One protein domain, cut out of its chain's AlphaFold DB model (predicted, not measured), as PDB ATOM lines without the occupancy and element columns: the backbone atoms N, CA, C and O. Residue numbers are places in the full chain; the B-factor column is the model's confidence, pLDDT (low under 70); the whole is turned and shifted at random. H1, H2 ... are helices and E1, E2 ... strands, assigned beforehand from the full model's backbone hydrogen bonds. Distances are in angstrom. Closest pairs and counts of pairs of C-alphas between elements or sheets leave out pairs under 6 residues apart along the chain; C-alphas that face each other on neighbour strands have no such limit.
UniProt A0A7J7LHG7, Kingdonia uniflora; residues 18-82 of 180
ATOM      1  N   ASP A  18     188.511 191.344 113.904       66.94
ATOM      2  CA  ASP A  18     187.258 191.341 113.151       66.94
ATOM      3  C   ASP A  18     186.262 190.276 113.638       66.94
ATOM      4  O   ASP A  18     185.081 190.589 113.811       66.94
ATOM      5  N   GLU A  19     186.719 189.062 113.947       69.94
ATOM      6  CA  GLU A  19     185.881 188.005 114.526       69.94
ATOM      7  C   GLU A  19     185.394 188.370 115.939       69.94
ATOM      8  O   GLU A  19     184.231 188.125 116.284       69.94
ATOM      9  N   GLN A  20     186.239 189.023 116.745       73.62
ATOM     10  CA  GLN A  20     185.863 189.520 118.070       73.62
ATOM     11  C   GLN A  20     184.773 190.604 117.979       73.62
ATOM     12  O   GLN A  20     183.727 190.481 118.625       73.62
ATOM     13  N   TYR A  21     184.957 191.619 117.126       73.75
ATOM     14  CA  TYR A  21     183.965 192.688 116.938       73.75
ATOM     15  C   TYR A  21     182.627 192.173 116.382       73.75
ATOM     16  O   TYR A  21     181.564 192.694 116.738       73.75
ATOM     17  N   LEU A  22     182.645 191.153 115.516       73.06
ATOM     18  CA  LEU A  22     181.427 190.524 114.993       73.06
ATOM     19  C   LEU A  22     180.670 189.754 116.081       73.06
ATOM     20  O   LEU A  22     179.444 189.888 116.189       73.06
ATOM     21  N   ARG A  23     181.384 188.999 116.925       75.56
ATOM     22  CA  ARG A  23     180.799 188.222 118.027       75.56
ATOM     23  C   ARG A  23     180.118 189.115 119.066       75.56
ATOM     24  O   ARG A  23     178.994 188.824 119.471       75.56
ATOM     25  N   GLU A  24     180.736 190.236 119.437       71.62
ATOM     26  CA  GLU A  24     180.194 191.198 120.416       71.62
ATOM     27  C   GLU A  24     178.894 191.888 119.963       71.62
ATOM     28  O   GLU A  24     178.162 192.461 120.774       71.62
ATOM     29  N   ARG A  25     178.575 191.849 118.663       73.56
ATOM     30  CA  ARG A  25     177.414 192.541 118.075       73.56
ATOM     31  C   ARG A  25     176.416 191.603 117.413       73.56
ATOM     32  O   ARG A  25     175.673 192.050 116.536       73.56
ATOM     33  N   ALA A  26     176.395 190.338 117.834       77.94
ATOM     34  CA  ALA A  26     175.509 189.316 117.283       77.94
ATOM     35  C   ALA A  26     175.579 189.266 115.742       77.94
ATOM     36  O   ALA A  26     174.554 189.217 115.068       77.94
ATOM     37  N   TRP A  27     176.799 189.333 115.195       78.94
ATOM     38  CA  TRP A  27     177.094 189.246 113.759       78.94
ATOM     39  C   TRP A  27     176.575 190.412 112.899       78.94
ATOM     40  O   TRP A  27     176.424 190.295 111.683       78.94
ATOM     41  N   ASN A  28     176.343 191.589 113.493       87.88
ATOM     42  CA  ASN A  28     175.965 192.787 112.740       87.88
ATOM     43  C   ASN A  28     177.177 193.458 112.063       87.88
ATOM     44  O   ASN A  28     177.861 194.293 112.662       87.88
ATOM     45  N   ALA A  29     177.388 193.155 110.780       83.69
ATOM     46  CA  ALA A  29     178.521 193.650 109.994       83.69
ATOM     47  C   ALA A  29     178.642 195.188 109.952       83.69
ATOM     48  O   ALA A  29     179.742 195.729 110.058       83.69
ATOM     49  N   LYS A  30     177.523 195.925 109.852       84.19
ATOM     50  CA  LYS A  30     177.543 197.399 109.779       84.19
ATOM     51  C   LYS A  30     178.040 198.025 111.086       84.19
ATOM     52  O   LYS A  30     178.809 198.984 111.058       84.19
ATOM     53  N   LYS A  31     177.616 197.479 112.230       79.94
ATOM     54  CA  LYS A  31     178.076 197.923 113.554       79.94
ATOM     55  C   LYS A  31     179.531 197.523 113.806       79.94
ATOM     56  O   LYS A  31     180.289 198.360 114.286       79.94
ATOM     57  N   ALA A  32     179.920 196.304 113.434       80.38
ATOM     58  CA  ALA A  32     181.297 195.829 113.571       80.38
ATOM     59  C   ALA A  32     182.277 196.683 112.746       80.38
ATOM     60  O   ALA A  32     183.253 197.191 113.289       80.38
ATOM     61  N   CYS A  33     181.963 196.956 111.474       83.56
ATOM     62  CA  CYS A  33     182.778 197.817 110.610       83.56
ATOM     63  C   CYS A  33     182.937 199.238 111.182       83.56
ATOM     64  O   CYS A  33     184.039 199.789 111.196       83.56
ATOM     65  N   LYS A  34     181.857 199.815 111.732       87.50
ATOM     66  CA  LYS A  34     181.930 201.107 112.427       87.50
ATOM     67  C   LYS A  34     182.888 201.053 113.626       87.50
ATOM     68  O   LYS A  34     183.733 201.929 113.746       87.50
ATOM     69  N   MET A  35     182.797 200.027 114.473       79.44
ATOM     70  CA  MET A  35     183.666 199.892 115.650       79.44
ATOM     71  C   MET A  35     185.137 199.706 115.288       79.44
ATOM     72  O   MET A  35     185.992 200.311 115.931       79.44
ATOM     73  N   VAL A  36     185.435 198.927 114.245       86.19
ATOM     74  CA  VAL A  36     186.803 198.798 113.722       86.19
ATOM     75  C   VAL A  36     187.317 200.166 113.275       86.19
ATOM     76  O   VAL A  36     188.404 200.574 113.677       86.19
ATOM     77  N   LYS A  37     186.518 200.922 112.512       88.81
ATOM     78  CA  LYS A  37     186.892 202.266 112.045       88.81
ATOM     79  C   LYS A  37     187.122 203.250 113.196       88.81
ATOM     80  O   LYS A  37     188.090 204.006 113.156       88.81
ATOM     81  N   ASP A  38     186.253 203.240 114.200       88.81
ATOM     82  CA  ASP A  38     186.359 204.120 115.367       88.81
ATOM     83  C   ASP A  38     187.587 203.748 116.223       88.81
ATOM     84  O   ASP A  38     188.343 204.627 116.634       88.81
ATOM     85  N   SER A  39     187.860 202.450 116.394       84.44
ATOM     86  CA  SER A  39     189.030 201.951 117.133       84.44
ATOM     87  C   SER A  39     190.346 202.288 116.428       84.44
ATOM     88  O   SER A  39     191.309 202.691 117.079       84.44
ATOM     89  N   LEU A  40     190.393 202.171 115.096       86.81
ATOM     90  CA  LEU A  40     191.555 202.578 114.300       86.81
ATOM     91  C   LEU A  40     191.797 204.086 114.384       86.81
ATOM     92  O   LEU A  40     192.940 204.507 114.531       86.81
ATOM     93  N   ARG A  41     190.734 204.901 114.336       90.12
ATOM     94  CA  ARG A  41     190.857 206.357 114.480       90.12
ATOM     95  C   ARG A  41     191.447 206.734 115.836       90.12
ATOM     96  O   ARG A  41     192.422 207.474 115.876       90.12
ATOM     97  N   TRP A  42     190.915 206.167 116.917       88.75
ATOM     98  CA  TRP A  42     191.431 206.421 118.260       88.75
ATOM     99  C   TRP A  42     192.910 206.029 118.390       88.75
ATOM    100  O   TRP A  42     193.684 206.796 118.954       88.75
ATOM    101  N   ARG A  43     193.326 204.885 117.821       90.50
ATOM    102  CA  ARG A  43     194.739 204.457 117.819       90.50
ATOM    103  C   ARG A  43     195.639 205.394 117.013       90.50
ATOM    104  O   ARG A  43     196.735 205.679 117.464       90.50
ATOM    105  N   LEU A  44     195.184 205.920 115.875       88.25
ATOM    106  CA  LEU A  44     195.952 206.912 115.107       88.25
ATOM    107  C   LEU A  44     196.127 208.235 115.868       88.25
ATOM    108  O   LEU A  44     197.180 208.862 115.772       88.25
ATOM    109  N   GLU A  45     195.095 208.651 116.606       89.50
ATOM    110  CA  GLU A  45     195.090 209.887 117.395       89.50
ATOM    111  C   GLU A  45     195.918 209.758 118.686       89.50
ATOM    112  O   GLU A  45     196.686 210.660 119.006       89.50
ATOM    113  N   ASN A  46     195.790 208.639 119.406       85.31
ATOM    114  CA  ASN A  46     196.359 208.450 120.747       85.31
ATOM    115  C   ASN A  46     197.640 207.599 120.762       85.31
ATOM    116  O   ASN A  46     198.338 207.594 121.768       85.31
ATOM    117  N   LYS A  47     197.945 206.887 119.667       88.88
ATOM    118  CA  LYS A  47     199.155 206.072 119.448       88.88
ATOM    119  C   LYS A  47     199.571 205.235 120.668       88.88
ATOM    120  O   LYS A  47     200.678 205.415 121.179       88.88
ATOM    121  N   PRO A  48     198.705 204.323 121.156       86.00
ATOM    122  CA  PRO A  48     198.991 203.517 122.345       86.00
ATOM    123  C   PRO A  48     200.242 202.637 122.202       86.00
ATOM    124  O   PRO A  48     200.811 202.227 123.203       86.00
ATOM    125  N   GLU A  49     200.681 202.346 120.976       82.12
ATOM    126  CA  GLU A  49     201.929 201.635 120.685       82.12
ATOM    127  C   GLU A  49     203.195 202.367 121.154       82.12
ATOM    128  O   GLU A  49     204.240 201.736 121.273       82.12
ATOM    129  N   ASN A  50     203.104 203.672 121.421       87.75
ATOM    130  CA  ASN A  50     204.211 204.461 121.955       87.75
ATOM    131  C   ASN A  50     204.290 204.421 123.487       87.75
ATOM    132  O   ASN A  50     205.213 205.008 124.034       87.75
ATOM    133  N   ILE A  51     203.327 203.787 124.168       83.75
ATOM    134  CA  ILE A  51     203.362 203.630 125.624       83.75
ATOM    135  C   ILE A  51     204.413 202.569 125.947       83.75
ATOM    136  O   ILE A  51     204.230 201.387 125.637       83.75
ATOM    137  N   CYS A  52     205.510 202.993 126.561       86.56
ATOM    138  CA  CYS A  52     206.610 202.125 126.952       86.56
ATOM    139  C   CYS A  52     206.487 201.712 128.422       86.56
ATOM    140  O   CYS A  52     205.730 202.303 129.196       86.56
ATOM    141  N   TRP A  53     207.234 200.676 128.825       80.75
ATOM    142  CA  TRP A  53     207.238 200.225 130.220       80.75
ATOM    143  C   TRP A  53     207.648 201.359 131.151       80.75
ATOM    144  O   TRP A  53     207.043 201.520 132.195       80.75
ATOM    145  N   GLU A  54     208.613 202.180 130.754       84.25
ATOM    146  CA  GLU A  54     209.111 203.316 131.525       84.25
ATOM    147  C   GLU A  54     208.004 204.322 131.874       84.25
ATOM    148  O   GLU A  54     208.017 204.865 132.977       84.25
ATOM    149  N   ASP A  55     207.014 204.502 130.992       80.88
ATOM    150  CA  ASP A  55     205.883 205.411 131.215       80.88
ATOM    151  C   ASP A  55     204.909 204.877 132.278       80.88
ATOM    152  O   ASP A  55     204.237 205.655 132.953       80.88
ATOM    153  N   ILE A  56     204.834 203.550 132.445       78.56
ATOM    154  CA  ILE A  56     203.877 202.879 133.343       78.56
ATOM    155  C   ILE A  56     204.540 202.139 134.511       78.56
ATOM    156  O   ILE A  56     203.843 201.662 135.402       78.56
ATOM    157  N   ALA A  57     205.869 202.022 134.540       78.25
ATOM    158  CA  ALA A  57     206.609 201.185 135.485       78.25
ATOM    159  C   ALA A  57     206.370 201.637 136.921       78.25
ATOM    160  O   ALA A  57     206.156 200.820 137.819       78.25
ATOM    161  N   GLN A  58     206.365 202.952 137.130       71.75
ATOM    162  CA  GLN A  58     206.084 203.537 138.430       71.75
ATOM    163  C   GLN A  58     204.639 203.238 138.863       71.75
ATOM    164  O   GLN A  58     204.425 202.816 139.997       71.75
ATOM    165  N   GLU A  59     203.662 203.359 137.959       69.31
ATOM    166  CA  GLU A  59     202.251 203.048 138.239       69.31
ATOM    167  C   GLU A  59     202.016 201.548 138.497       69.31
ATOM    168  O   GLU A  59     201.250 201.170 139.386       69.31
ATOM    169  N   ALA A  60     202.719 200.674 137.779       68.19
ATOM    170  CA  ALA A  60     202.655 199.229 137.977       68.19
ATOM    171  C   ALA A  60     203.288 198.799 139.311       68.19
ATOM    172  O   ALA A  60     202.782 197.893 139.970       68.19
ATOM    173  N   THR A  61     204.358 199.476 139.739       72.25
ATOM    174  CA  THR A  61     205.048 199.199 141.013       72.25
ATOM    175  C   THR A  61     204.203 199.602 142.220       72.25
ATOM    176  O   THR A  61     204.308 199.007 143.285       72.25
ATOM    177  N   THR A  62     203.331 200.595 142.057       70.62
ATOM    178  CA  THR A  62     202.442 201.063 143.128       70.62
ATOM    179  C   THR A  62     201.230 200.162 143.392       70.62
ATOM    180  O   THR A  62     200.411 200.503 144.238       70.62
ATOM    181  N   GLU A  63     201.074 199.049 142.661       69.94
ATOM    182  CA  GLU A  63     199.961 198.086 142.800       69.94
ATOM    183  C   GLU A  63     198.555 198.718 142.700       69.94
ATOM    184  O   GLU A  63     197.548 198.122 143.087       69.94
ATOM    185  N   LYS A  64     198.457 199.929 142.129       72.00
ATOM    186  CA  LYS A  64     197.206 200.697 142.013       72.00
ATOM    187  C   LYS A  64     196.165 199.976 141.163       72.00
ATOM    188  O   LYS A  64     194.966 200.150 141.372       72.00
ATOM    189  N   ILE A  65     196.616 199.169 140.205       79.50
ATOM    190  CA  ILE A  65     195.774 198.310 139.377       79.50
ATOM    191  C   ILE A  65     196.459 196.958 139.267       79.50
ATOM    192  O   ILE A  65     197.578 196.876 138.764       79.50
ATOM    193  N   TYR A  66     195.785 195.893 139.687       80.69
ATOM    194  CA  TYR A  66     196.311 194.545 139.526       80.69
ATOM    195  C   TYR A  66     195.243 193.575 139.036       80.69
ATOM    196  O   TYR A  66     194.039 193.732 139.259       80.69
ATOM    197  N   ARG A  67     195.704 192.551 138.321       83.94
ATOM    198  CA  ARG A  67     194.881 191.413 137.925       83.94
ATOM    199  C   ARG A  67     194.836 190.437 139.092       83.94
ATOM    200  O   ARG A  67     195.897 190.004 139.534       83.94
ATOM    201  N   SER A  68     193.645 190.091 139.578       83.12
ATOM    202  CA  SER A  68     193.556 189.084 140.636       83.12
ATOM    203  C   SER A  68     193.911 187.694 140.098       83.12
ATOM    204  O   SER A  68     193.833 187.418 138.897       83.12
ATOM    205  N   ASP A  69     194.309 186.811 141.006       88.62
ATOM    206  CA  ASP A  69     194.645 185.413 140.733       88.62
ATOM    207  C   ASP A  69     193.409 184.505 140.594       88.62
ATOM    208  O   ASP A  69     193.540 183.303 140.357       88.62
ATOM    209  N   TYR A  70     192.204 185.074 140.687       87.38
ATOM    210  CA  TYR A  70     190.941 184.354 140.592       87.38
ATOM    211  C   TYR A  70     190.031 184.918 139.495       87.38
ATOM    212  O   TYR A  70     190.113 186.077 139.089       87.38
ATOM    213  N   PHE A  71     189.120 184.074 139.020       93.62
ATOM    214  CA  PHE A  71     188.089 184.455 138.059       93.62
ATOM    215  C   PHE A  71     186.745 184.630 138.760       93.62
ATOM    216  O   PHE A  71     186.499 184.056 139.825       93.62
ATOM    217  N   ASP A  72     185.848 185.405 138.155       91.81
ATOM    218  CA  ASP A  72     184.462 185.418 138.610       91.81
ATOM    219  C   ASP A  72     183.741 184.096 138.269       91.81
ATOM    220  O   ASP A  72     184.271 183.219 137.586       91.81
ATOM    221  N   LYS A  73     182.489 183.948 138.718       92.75
ATOM    222  CA  LYS A  73     181.675 182.738 138.473       92.75
ATOM    223  C   LYS A  73     181.393 182.427 136.991       92.75
ATOM    224  O   LYS A  73     180.750 181.423 136.704       92.75
ATOM    225  N   TYR A  74     181.805 183.302 136.078       93.88
ATOM    226  CA  TYR A  74     181.653 183.162 134.633       93.88
ATOM    227  C   TYR A  74     183.009 183.103 133.916       93.88
ATOM    228  O   TYR A  74     183.066 183.375 132.720       93.88
ATOM    229  N   GLU A  75     184.086 182.780 134.639       88.88
ATOM    230  CA  GLU A  75     185.444 182.635 134.098       88.88
ATOM    231  C   GLU A  75     186.010 183.930 133.486       88.88
ATOM    232  O   GLU A  75     186.884 183.910 132.619       88.88
ATOM    233  N   ARG A  76     185.538 185.097 133.944       89.44
ATOM    234  CA  ARG A  76     186.057 186.396 133.496       89.44
ATOM    235  C   ARG A  76     187.189 186.857 134.402       89.44
ATOM    236  O   ARG A  76     187.143 186.677 135.618       89.44
ATOM    237  N   THR A  77     188.207 187.463 133.792       89.12
ATOM    238  CA  THR A  77     189.333 188.057 134.524       89.12
ATOM    239  C   THR A  77     188.836 189.204 135.401       89.12
ATOM    240  O   THR A  77     188.104 190.069 134.920       89.12
ATOM    241  N   VAL A  78     189.263 189.226 136.665       88.75
ATOM    242  CA  VAL A  78     188.965 190.307 137.608       88.75
ATOM    243  C   VAL A  78     190.162 191.256 137.680       88.75
ATOM    244  O   VAL A  78     191.297 190.840 137.917       88.75
ATOM    245  N   LEU A  79     189.903 192.541 137.447       88.88
ATOM    246  CA  LEU A  79     190.860 193.625 137.660       88.88
ATOM    247  C   LEU A  79     190.440 194.387 138.915       88.88
ATOM    248  O   LEU A  79     189.288 194.812 139.020       88.88
ATOM    249  N   VAL A  80     191.365 194.545 139.857       83.69
ATOM    250  CA  VAL A  80     191.166 195.314 141.086       83.69
ATOM    251  C   VAL A  80     191.853 196.663 140.920       83.69
ATOM    252  O   VAL A  80     193.006 196.729 140.502       83.69
ATOM    253  N   TYR A  81     191.125 197.736 141.227       82.19
ATOM    254  CA  TYR A  81     191.607 199.113 141.163       82.19
ATOM    255  C   TYR A  81     191.580 199.724 142.567       82.19
ATOM    256  O   TYR A  81     190.509 199.865 143.161       82.19
ATOM    257  N   CYS A  82     192.747 200.097 143.086       76.69
ATOM    258  CA  CYS A  82     192.898 200.814 144.346       76.69
ATOM    259  C   CYS A  82     192.812 202.320 144.074       76.69
ATOM    260  O   CYS A  82     193.666 202.907 143.409       76.69
TER     261      CYS A  82
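This is residues 18 to 82 of the 180 residues of a protein of Kingdonia uniflora (UniProt A0A7J7LHG7). A flat, open horseshoe has the E1 and E2 hairpin, antiparallel, at one tip and H1 folded on the first part of H2 at the other; residues 37 to 61, through H3, make the curve. The 65 printed residues have named elements in the order H1 H2 H3 E1 E2, mixed in class. It is only just extended, close to loose: radius of gyration of the C-alphas 16.4 A, spans 42 by 36 by 16 A.

Find C-alpha 65 at (195.774, 198.310, 139.377): E1, residues 65 to 71, begins there. E2, residues 77 to 81, ends at (191.607, 199.113, 141.163). Look earlier for H3, residues 53 to 61, H2, residues 29 to 46, 25.6 A long, and H1, residues 18 to 23.

In the hairpin, N 66 and O 80 are within hydrogen-bond range, 3.0 A. H3 touches no helix. H2 touches H1 with residues 29 to 36 alone; the closest C-alphas, Tyr 21 and Ala 32, are 5.3 A apart. Every O i to N i+4 pair is within range in H1 and H2, 3 of 5 in H3.

The printed part has no cut and no long link. Residues 18 to 19, 59 to 60 and 63 have pLDDT under 70.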